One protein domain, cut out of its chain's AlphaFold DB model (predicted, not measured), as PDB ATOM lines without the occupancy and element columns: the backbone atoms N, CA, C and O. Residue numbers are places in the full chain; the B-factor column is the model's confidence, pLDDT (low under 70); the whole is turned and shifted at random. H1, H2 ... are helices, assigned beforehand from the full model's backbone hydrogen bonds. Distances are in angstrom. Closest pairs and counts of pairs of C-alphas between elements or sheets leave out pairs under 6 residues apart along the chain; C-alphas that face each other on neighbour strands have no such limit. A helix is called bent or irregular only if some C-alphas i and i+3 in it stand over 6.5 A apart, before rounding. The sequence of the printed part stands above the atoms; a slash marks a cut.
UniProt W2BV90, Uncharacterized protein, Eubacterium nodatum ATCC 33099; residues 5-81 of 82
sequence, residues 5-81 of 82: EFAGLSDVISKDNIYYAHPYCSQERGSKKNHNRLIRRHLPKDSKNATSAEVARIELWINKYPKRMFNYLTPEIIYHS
ATOM      1  N   GLU A   5     152.045 105.634  86.439       81.38
ATOM      2  CA  GLU A   5     151.055 106.402  85.683       81.38
ATOM      3  C   GLU A   5     150.817 107.832  86.206       81.38
ATOM      4  O   GLU A   5     150.333 108.672  85.453       81.38
ATOM      5  N   PHE A   6     151.178 108.133  87.462       80.81
ATOM      6  CA  PHE A   6     151.053 109.478  88.048       80.81
ATOM      7  C   PHE A   6     152.393 110.213  88.221       80.81
ATOM      8  O   PHE A   6     152.420 111.288  88.816       80.81
ATOM      9  N   ALA A   7     153.505 109.667  87.712       81.62
ATOM     10  CA  ALA A   7     154.835 110.250  87.917       81.62
ATOM     11  C   ALA A   7     154.988 111.665  87.320       81.62
ATOM     12  O   ALA A   7     155.706 112.480  87.888       81.62
ATOM     13  N   GLY A   8     154.274 111.970  86.230       85.31
ATOM     14  CA  GLY A   8     154.288 113.286  85.572       85.31
ATOM     15  C   GLY A   8     153.325 114.319  86.169       85.31
ATOM     16  O   GLY A   8     153.165 115.402  85.615       85.31
ATOM     17  N   LEU A   9     152.639 114.025  87.283       86.25
ATOM     18  CA  LEU A   9     151.646 114.953  87.841       86.25
ATOM     19  C   LEU A   9     152.279 116.281  88.300       86.25
ATOM     20  O   LEU A   9     151.637 117.326  88.223       86.25
ATOM     21  N   SER A  10     153.549 116.247  88.720       85.88
ATOM     22  CA  SER A  10     154.310 117.439  89.114       85.88
ATOM     23  C   SER A  10     154.626 118.395  87.967       85.88
ATOM     24  O   SER A  10     155.033 119.524  88.229       85.88
ATOM     25  N   ASP A  11     154.458 117.953  86.719       89.31
ATOM     26  CA  ASP A  11     154.723 118.778  85.537       89.31
ATOM     27  C   ASP A  11     153.537 119.703  85.224       89.31
ATOM     28  O   ASP A  11     153.681 120.694  84.514       89.31
ATOM     29  N   VAL A  12     152.357 119.387  85.773       90.81
ATOM     30  CA  VAL A  12     151.094 120.096  85.508       90.81
ATOM     31  C   VAL A  12     150.498 120.701  86.785       90.81
ATOM     32  O   VAL A  12     149.762 121.683  86.720       90.81
ATOM     33  N   ILE A  13     150.811 120.140  87.956       90.75
ATOM     34  CA  ILE A  13     150.281 120.569  89.255       90.75
ATOM     35  C   ILE A  13     151.446 120.884  90.199       90.75
ATOM     36  O   ILE A  13     152.418 120.133  90.261       90.75
ATOM     37  N   SER A  14     151.334 121.972  90.973       90.19
ATOM     38  CA  SER A  14     152.317 122.288  92.019       90.19
ATOM     39  C   SER A  14     152.490 121.107  92.974       90.19
ATOM     40  O   SER A  14     151.505 120.523  93.432       90.19
ATOM     41  N   LYS A  15     153.744 120.791  93.318       84.38
ATOM     42  CA  LYS A  15     154.087 119.694  94.234       84.38
ATOM     43  C   LYS A  15     153.392 119.822  95.590       84.38
ATOM     44  O   LYS A  15     153.038 118.799  96.165       84.38
ATOM     45  N   ASP A  16     153.124 121.043  96.045       89.00
ATOM     46  CA  ASP A  16     152.446 121.308  97.321       89.00
ATOM     47  C   ASP A  16     150.990 120.815  97.345       89.00
ATOM     48  O   ASP A  16     150.430 120.583  98.411       89.00
ATOM     49  N   ASN A  17     150.388 120.611  96.168       87.62
ATOM     50  CA  ASN A  17     149.022 120.112  96.007       87.62
ATOM     51  C   ASN A  17     148.969 118.607  95.688       87.62
ATOM     52  O   ASN A  17     147.891 118.069  95.418       87.62
ATOM     53  N   ILE A  18     150.115 117.919  95.676       87.19
ATOM     54  CA  ILE A  18     150.200 116.489  95.374       87.19
ATOM     55  C   ILE A  18     150.441 115.717  96.668       87.19
ATOM     56  O   ILE A  18     151.497 115.807  97.287       87.19
ATOM     57  N   TYR A  19     149.471 114.881  97.032       85.75
ATOM     58  CA  TYR A  19     149.538 114.041  98.224       85.75
ATOM     59  C   TYR A  19     149.563 112.563  97.842       85.75
ATOM     60  O   TYR A  19     148.670 112.061  97.152       85.75
ATOM     61  N   TYR A  20     150.576 111.848  98.331       84.62
ATOM     62  CA  TYR A  20     150.703 110.404  98.173       84.62
ATOM     63  C   TYR A  20     150.450 109.697  99.499       84.62
ATOM     64  O   TYR A  20     150.895 110.138 100.552       84.62
ATOM     65  N   ALA A  21     149.769 108.558  99.425       85.81
ATOM     66  CA  ALA A  21     149.612 107.667 100.565       85.81
ATOM     67  C   ALA A  21     150.964 107.052 100.956       85.81
ATOM     68  O   ALA A  21     151.713 106.595 100.077       85.81
ATOM     69  N   HIS A  22     151.235 106.980 102.256       84.75
ATOM     70  CA  HIS A  22     152.453 106.420 102.820       84.75
ATOM     71  C   HIS A  22     152.610 104.932 102.446       84.75
ATOM     72  O   HIS A  22     151.618 104.193 102.310       84.75
ATOM     73  N   PRO A  23     153.854 104.446 102.269       82.81
ATOM     74  CA  PRO A  23     154.119 103.029 102.060       82.81
ATOM     75  C   PRO A  23     153.475 102.172 103.158       82.81
ATOM     76  O   PRO A  23     153.536 102.507 104.333       82.81
ATOM     77  N   TYR A  24     152.843 101.063 102.767       78.31
ATOM     78  CA  TYR A  24     152.169 100.108 103.663       78.31
ATOM     79  C   TYR A  24     150.959 100.644 104.468       78.31
ATOM     80  O   TYR A  24     150.269  99.858 105.115       78.31
ATOM     81  N   CYS A  25     150.583 101.920 104.329       81.62
ATOM     82  CA  CYS A  25     149.405 102.514 104.978       81.62
ATOM     83  C   CYS A  25     148.140 102.339 104.127       81.62
ATOM     84  O   CYS A  25     147.643 103.238 103.447       81.62
ATOM     85  N   SER A  26     147.589 101.124 104.134       75.31
ATOM     86  CA  SER A  26     146.448 100.794 103.273       75.31
ATOM     87  C   SER A  26     145.129 101.490 103.671       75.31
ATOM     88  O   SER A  26     144.203 101.526 102.846       75.31
ATOM     89  N   GLN A  27     145.051 102.031 104.898       79.56
ATOM     90  CA  GLN A  27     143.905 102.776 105.437       79.56
ATOM     91  C   GLN A  27     143.697 104.129 104.746       79.56
ATOM     92  O   GLN A  27     142.553 104.512 104.505       79.56
ATOM     93  N   GLU A  28     144.771 104.798 104.322       84.69
ATOM     94  CA  GLU A  28     144.720 106.109 103.644       84.69
ATOM     95  C   GLU A  28     144.010 106.044 102.282       84.69
ATOM     96  O   GLU A  28     143.631 107.049 101.691       84.69
ATOM     97  N   ARG A  29     143.780 104.826 101.779       81.00
ATOM     98  CA  ARG A  29     143.095 104.547 100.510       81.00
ATOM     99  C   ARG A  29     141.720 103.906 100.714       81.00
ATOM    100  O   ARG A  29     141.149 103.366  99.759       81.00
ATOM    101  N   GLY A  30     141.189 103.927 101.940       84.00
ATOM    102  CA  GLY A  30     139.927 103.280 102.311       84.00
ATOM    103  C   GLY A  30     138.738 103.747 101.468       84.00
ATOM    104  O   GLY A  30     137.998 102.919 100.932       84.00
ATOM    105  N   SER A  31     138.611 105.058 101.248       85.00
ATOM    106  CA  SER A  31     137.523 105.644 100.451       85.00
ATOM    107  C   SER A  31     137.537 105.160  99.000       85.00
ATOM    108  O   SER A  31     136.498 104.739  98.489       85.00
ATOM    109  N   LYS A  32     138.718 105.094  98.364       85.62
ATOM    110  CA  LYS A  32     138.881 104.539  97.006       85.62
ATOM    111  C   LYS A  32     138.448 103.074  96.942       85.62
ATOM    112  O   LYS A  32     137.728 102.678  96.027       85.62
ATOM    113  N   LYS A  33     138.851 102.259  97.925       88.06
ATOM    114  CA  LYS A  33     138.454 100.840  98.000       88.06
ATOM    115  C   LYS A  33     136.937 100.686  98.155       88.06
ATOM    116  O   LYS A  33     136.339  99.853  97.474       88.06
ATOM    117  N   ASN A  34     136.311 101.499  99.007       89.56
ATOM    118  CA  ASN A  34     134.862 101.481  99.201       89.56
ATOM    119  C   ASN A  34     134.103 101.918  97.938       89.56
ATOM    120  O   ASN A  34     133.120 101.281  97.568       89.56
ATOM    121  N   HIS A  35     134.580 102.956  97.250       89.88
ATOM    122  CA  HIS A  35     133.965 103.432  96.013       89.88
ATOM    123  C   HIS A  35     134.053 102.378  94.896       89.88
ATOM    124  O   HIS A  35     133.042 102.031  94.290       89.88
ATOM    125  N   ASN A  36     135.220 101.747  94.721       91.00
ATOM    126  CA  ASN A  36     135.387 100.642  93.771       91.00
ATOM    127  C   ASN A  36     134.443  99.466  94.063       91.00
ATOM    128  O   ASN A  36     133.979  98.801  93.140       91.00
ATOM    129  N   ARG A  37     134.134  99.196  95.338       92.38
ATOM    130  CA  ARG A  37     133.152  98.169  95.718       92.38
ATOM    131  C   ARG A  37     131.734  98.510  95.246       92.38
ATOM    132  O   ARG A  37     130.997  97.587  94.925       92.38
ATOM    133  N   LEU A  38     131.353  99.789  95.203       94.69
ATOM    134  CA  LEU A  38     130.042 100.215  94.694       94.69
ATOM    135  C   LEU A  38     129.946 100.018  93.179       94.69
ATOM    136  O   LEU A  38     128.999  99.392  92.719       94.69
ATOM    137  N   ILE A  39     130.967 100.445  92.429       94.69
ATOM    138  CA  ILE A  39     131.036 100.238  90.970       94.69
ATOM    139  C   ILE A  39     130.949  98.742  90.632       94.69
ATOM    140  O   ILE A  39     130.214  98.344  89.730       94.69
ATOM    141  N   ARG A  40     131.630  97.892  91.414       94.69
ATOM    142  CA  ARG A  40     131.645  96.432  91.222       94.69
ATOM    143  C   ARG A  40     130.297  95.729  91.402       94.69
ATOM    144  O   ARG A  40     130.191  94.556  91.067       94.69
ATOM    145  N   ARG A  41     129.277  96.414  91.927       95.12
ATOM    146  CA  ARG A  41     127.897  95.896  91.950       95.12
ATOM    147  C   ARG A  41     127.233  95.944  90.574       95.12
ATOM    148  O   ARG A  41     126.270  95.224  90.354       95.12
ATOM    149  N   HIS A  42     127.737  96.793  89.681       94.88
ATOM    150  CA  HIS A  42     127.183  97.007  88.348       94.88
ATOM    151  C   HIS A  42     128.094  96.476  87.244       94.88
ATOM    152  O   HIS A  42     127.595  95.985  86.237       94.88
ATOM    153  N   LEU A  43     129.414  96.572  87.426       94.50
ATOM    154  CA  LEU A  43     130.398  96.138  86.439       94.50
ATOM    155  C   LEU A  43     131.361  95.116  87.048       94.50
ATOM    156  O   LEU A  43     131.902  95.363  88.130       94.50
ATOM    157  N   PRO A  44     131.649  94.000  86.360       92.38
ATOM    158  CA  PRO A  44     132.721  93.108  86.760       92.38
ATOM    159  C   PRO A  44     134.055  93.849  86.872       92.38
ATOM    160  O   PRO A  44     134.295  94.876  86.227       92.38
ATOM    161  N   LYS A  45     134.950  93.307  87.698       88.44
ATOM    162  CA  LYS A  45     136.330  93.786  87.743       88.44
ATOM    163  C   LYS A  45     136.933  93.675  86.334       88.44
ATOM    164  O   LYS A  45     136.692  92.692  85.646       88.44
ATOM    165  N   ASP A  46     137.702  94.686  85.938       87.56
ATOM    166  CA  ASP A  46     138.399  94.742  84.648       87.56
ATOM    167  C   ASP A  46     137.462  94.839  83.422       87.56
ATOM    168  O   ASP A  46     137.862  94.518  82.304       87.56
ATOM    169  N   SER A  47     136.227  95.331  83.610       88.31
ATOM    170  CA  SER A  47     135.335  95.693  82.499       88.31
ATOM    171  C   SER A  47     135.957  96.789  81.625       88.31
ATOM    172  O   SER A  47     136.369  97.832  82.133       88.31
ATOM    173  N   LYS A  48     136.012  96.550  80.310       88.75
ATOM    174  CA  LYS A  48     136.592  97.471  79.310       88.75
ATOM    175  C   LYS A  48     135.561  98.090  78.365       88.75
ATOM    176  O   LYS A  48     135.885  99.042  77.669       88.75
ATOM    177  N   ASN A  49     134.335  97.567  78.361       89.56
ATOM    178  CA  ASN A  49     133.316  97.875  77.351       89.56
ATOM    179  C   ASN A  49     132.084  98.574  77.948       89.56
ATOM    180  O   ASN A  49     130.997  98.477  77.389       89.56
ATOM    181  N   ALA A  50     132.233  99.237  79.099       91.81
ATOM    182  CA  ALA A  50     131.148 100.028  79.666       91.81
ATOM    183  C   ALA A  50     130.869 101.233  78.761       91.81
ATOM    184  O   ALA A  50     131.775 102.008  78.449       91.81
ATOM    185  N   THR A  51     129.619 101.393  78.345       95.44
ATOM    186  CA  THR A  51     129.213 102.555  77.553       95.44
ATOM    187  C   THR A  51     129.103 103.795  78.440       95.44
ATOM    188  O   THR A  51     128.810 103.703  79.634       95.44
ATOM    189  N   SER A  52     129.256 104.981  77.852       95.06
ATOM    190  CA  SER A  52     129.098 106.255  78.566       95.06
ATOM    191  C   SER A  52     127.742 106.370  79.277       95.06
ATOM    192  O   SER A  52     127.664 106.897  80.381       95.06
ATOM    193  N   ALA A  53     126.677 105.820  78.683       96.62
ATOM    194  CA  ALA A  53     125.346 105.796  79.288       96.62
ATOM    195  C   ALA A  53     125.279 104.888  80.529       96.62
ATOM    196  O   ALA A  53     124.632 105.225  81.522       96.62
ATOM    197  N   GLU A  54     125.959 103.739  80.503       95.50
ATOM    198  CA  GLU A  54     126.056 102.860  81.670       95.50
ATOM    199  C   GLU A  54     126.877 103.499  82.785       95.50
ATOM    200  O   GLU A  54     126.468 103.430  83.944       95.50
ATOM    201  N   VAL A  55     127.989 104.156  82.438       95.50
ATOM    202  CA  VAL A  55     128.819 104.900  83.395       95.50
ATOM    203  C   VAL A  55     127.992 105.995  84.069       95.50
ATOM    204  O   VAL A  55     127.880 105.979  85.293       95.50
ATOM    205  N   ALA A  56     127.308 106.845  83.297       97.19
ATOM    206  CA  ALA A  56     126.467 107.916  83.836       97.19
ATOM    207  C   ALA A  56     125.352 107.383  84.754       97.19
ATOM    208  O   ALA A  56     125.067 107.941  85.816       97.19
ATOM    209  N   ARG A  57     124.738 106.252  84.389       97.38
ATOM    210  CA  ARG A  57     123.720 105.596  85.221       97.38
ATOM    211  C   ARG A  57     124.298 105.078  86.540       97.38
ATOM    212  O   ARG A  57     123.640 105.193  87.574       97.38
ATOM    213  N   ILE A  58     125.500 104.501  86.518       96.50
ATOM    214  CA  ILE A  58     126.189 104.026  87.729       96.50
ATOM    215  C   ILE A  58     126.591 105.211  88.612       96.50
ATOM    216  O   ILE A  58     126.378 105.157  89.820       96.50
ATOM    217  N   GLU A  59     127.116 106.289  88.029       96.19
ATOM    218  CA  GLU A  59     127.461 107.519  88.750       96.19
ATOM    219  C   GLU A  59     126.241 108.111  89.459       96.19
ATOM    220  O   GLU A  59     126.282 108.340  90.671       96.19
ATOM    221  N   LEU A  60     125.121 108.258  88.741       96.94
ATOM    222  CA  LEU A  60     123.862 108.734  89.313       96.94
ATOM    223  C   LEU A  60     123.399 107.842  90.470       96.94
ATOM    224  O   LEU A  60     123.005 108.339  91.525       96.94
ATOM    225  N   TRP A  61     123.479 106.520  90.298       97.69
ATOM    226  CA  TRP A  61     123.125 105.574  91.353       97.69
ATOM    227  C   TRP A  61     124.028 105.725  92.584       97.69
ATOM    228  O   TRP A  61     123.529 105.762  93.706       97.69
ATOM    229  N   ILE A  62     125.345 105.873  92.399       96.19
ATOM    230  CA  ILE A  62     126.302 106.065  93.499       96.19
ATOM    231  C   ILE A  62     126.039 107.382  94.243       96.19
ATOM    232  O   ILE A  62     126.145 107.402  95.477       96.19
ATOM    233  N   ASN A  63     125.695 108.448  93.516       95.31
ATOM    234  CA  ASN A  63     125.397 109.773  94.069       95.31
ATOM    235  C   ASN A  63     124.070 109.806  94.831       95.31
ATOM    236  O   ASN A  63     123.946 110.540  95.810       95.31
ATOM    237  N   LYS A  64     123.120 108.952  94.440       96.06
ATOM    238  CA  LYS A  64     121.833 108.760  95.122       96.06
ATOM    239  C   LYS A  64     121.853 107.655  96.176       96.06
ATOM    240  O   LYS A  64     120.857 107.458  96.860       96.06
ATOM    241  N   TYR A  65     122.963 106.936  96.339       95.62
ATOM    242  CA  TYR A  65     123.063 105.841  97.298       95.62
ATOM    243  C   TYR A  65     123.244 106.372  98.732       95.62
ATOM    244  O   TYR A  65     124.287 106.976  99.014       95.62
ATOM    245  N   PRO A  66     122.309 106.099  99.665       95.50
ATOM    246  CA  PRO A  66     122.441 106.469 101.074       95.50
ATOM    247  C   PRO A  66     123.726 105.914 101.693       95.50
ATOM    248  O   PRO A  66     123.987 104.705 101.637       95.50
ATOM    249  N   LYS A  67     124.549 106.770 102.308       93.62
ATOM    250  CA  LYS A  67     125.785 106.320 102.969       93.62
ATOM    251  C   LYS A  67     125.667 106.472 104.476       93.62
ATOM    252  O   LYS A  67     125.388 107.549 104.986       93.62
ATOM    253  N   ARG A  68     125.984 105.398 105.207       92.06
ATOM    254  CA  ARG A  68     125.994 105.393 106.681       92.06
ATOM    255  C   ARG A  68     126.863 106.510 107.271       92.06
ATOM    256  O   ARG A  68     126.491 107.077 108.284       92.06
ATOM    257  N   MET A  69     127.984 106.847 106.624       90.88
ATOM    258  CA  MET A  69     128.867 107.935 107.070       90.88
ATOM    259  C   MET A  69     128.211 109.322 107.034       90.88
ATOM    260  O   MET A  69     128.702 110.235 107.681       90.88
ATOM    261  N   PHE A  70     127.121 109.476 106.282       91.31
ATOM    262  CA  PHE A  70     126.358 110.711 106.143       91.31
ATOM    263  C   PHE A  70     125.005 110.615 106.853       91.31
ATOM    264  O   PHE A  70     124.028 111.179 106.381       91.31
ATOM    265  N   ASN A  71     124.901 109.834 107.935       94.44
ATOM    266  CA  ASN A  71     123.627 109.567 108.617       94.44
ATOM    267  C   ASN A  71     122.532 109.073 107.656       94.44
ATOM    268  O   ASN A  71     121.370 109.437 107.781       94.44
ATOM    269  N   TYR A  72     122.926 108.243 106.684       94.00
ATOM    270  CA  TYR A  72     122.052 107.725 105.626       94.00
ATOM    271  C   TYR A  72     121.510 108.783 104.652       94.00
ATOM    272  O   TYR A  72     120.636 108.479 103.847       94.00
ATOM    273  N   LEU A  73     122.088 109.984 104.625       95.00
ATOM    274  CA  LEU A  73     121.898 110.918 103.522       95.00
ATOM    275  C   LEU A  73     122.684 110.467 102.282       95.00
ATOM    276  O   LEU A  73     123.630 109.663 102.348       95.00
ATOM    277  N   THR A  74     122.261 110.971 101.127       95.69
ATOM    278  CA  THR A  74     122.920 110.710  99.846       95.69
ATOM    279  C   THR A  74     124.059 111.712  99.622       95.69
ATOM    280  O   THR A  74     123.983 112.844 100.101       95.69
ATOM    281  N   PRO A  75     125.127 111.331  98.898       94.31
ATOM    282  CA  PRO A  75     126.165 112.269  98.470       94.31
ATOM    283  C   PRO A  75     125.627 113.509  97.772       94.31
ATOM    284  O   PRO A  75     126.140 114.589  98.021       94.31
ATOM    285  N   GLU A  76     124.606 113.349  96.928       96.38
ATOM    286  CA  GLU A  76     123.945 114.455  96.233       96.38
ATOM    287  C   GLU A  76     123.404 115.489  97.230       96.38
ATOM    288  O   GLU A  76     123.717 116.669  97.115       96.38
ATOM    289  N   ILE A  77     122.685 115.046  98.269       95.25
ATOM    290  CA  ILE A  77     122.186 115.944  99.318       95.25
ATOM    291  C   ILE A  77     123.356 116.623 100.032       95.25
ATOM    292  O   ILE A  77     123.368 117.844 100.144       95.25
ATOM    293  N   ILE A  78     124.346 115.852 100.491       95.25
ATOM    294  CA  ILE A  78     125.490 116.392 101.242       95.25
ATOM    295  C   ILE A  78     126.265 117.428 100.421       95.25
ATOM    296  O   ILE A  78     126.648 118.457 100.962       95.25
ATOM    297  N   TYR A  79     126.463 117.174  99.127       92.50
ATOM    298  CA  TYR A  79     127.176 118.073  98.224       92.50
ATOM    299  C   TYR A  79     126.449 119.407  98.018       92.50
ATOM    300  O   TYR A  79     127.102 120.434  97.916       92.50
ATOM    301  N   HIS A  80     125.113 119.400  97.986       92.69
ATOM    302  CA  HIS A  80     124.302 120.616  97.856       92.69
ATOM    303  C   HIS A  80     123.988 121.311  99.191       92.69
ATOM    304  O   HIS A  80     123.390 122.382  99.187       92.69
ATOM    305  N   SER A  81     124.342 120.701 100.326       85.56
ATOM    306  CA  SER A  81     124.042 121.223 101.669       85.56
ATOM    307  C   SER A  81     125.174 122.065 102.277       85.56
ATOM    308  O   SER A  81     125.063 122.455 103.439       85.56
TER     309      SER A  81
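This is residues 5 to 81 of the 82 residues of an uncharacterized protein of Eubacterium nodatum ATCC 33099 (UniProt W2BV90). An open, loose frame of helices: H2 runs like a strut between two ends, with H1 and the long link of residues 12 to 25 at one end and H3 with H4 at the other. H3 and H4 make a corner, while H1 touches no other helix. The printed part has 77 residues with four named helices, in the order H1, H2, H3, H4, and no named strand; the class is all helix. It is loose, with a radius of gyration of the C-alphas of 15.8 A and spans of 34 by 34 by 26 A.

H1, residues 5 to 11, starts with C-alpha 5 at (151.055, 106.402, 85.683). It is irregular: C-alphas 5 and 8 are 7.6 A apart. H2, residues 26 to 39, is 19.7 A long and also irregular, with C-alphas 28 and 31 7.9 A apart. H3, residues 52 to 64, is 18.3 A long and begins at C-alpha 52 (129.098, 106.255, 78.566). H4, residues 75 to 80, is 8.6 A long and ends at C-alpha 80 (124.302, 120.616, 97.856).

H1 is apart from H2, H3 and H4. H2 and H3 only just touch, with 3 pairs of C-alphas within 8 A, through residues 38 to 39 of H2 and 58 to 62 of H3. Their closest C-alphas, of Ile 39 and Ile 58, are 7.0 A apart. They run opposite ways at a steep tilt of 64 degrees. H3 touches H4 with residues 62 to 64 alone; the closest C-alphas, of Asn 63 and Pro 75, are 5.1 A apart, and the two are about perpendicular at 76 degrees. H2 and H4 are apart. In H3 and H4 every O i to N i+4 pair is within hydrogen-bond range; in H2 7 of 10 are, and in H1 0 of 3, beside 2 of 4 O i to N i+3 pairs.

The C-alphas farthest apart, of Asp 11 and Tyr 72, are 39.9 A apart. The printed part has no cut. The links H1 to H2 and H2 to H3 are long; H3 to H4 is short. Residues 11 to 17, 22 to 27 and 46 to 53 stand free. The mean pLDDT of the printed part is 90.3, and no printed residue is under 70.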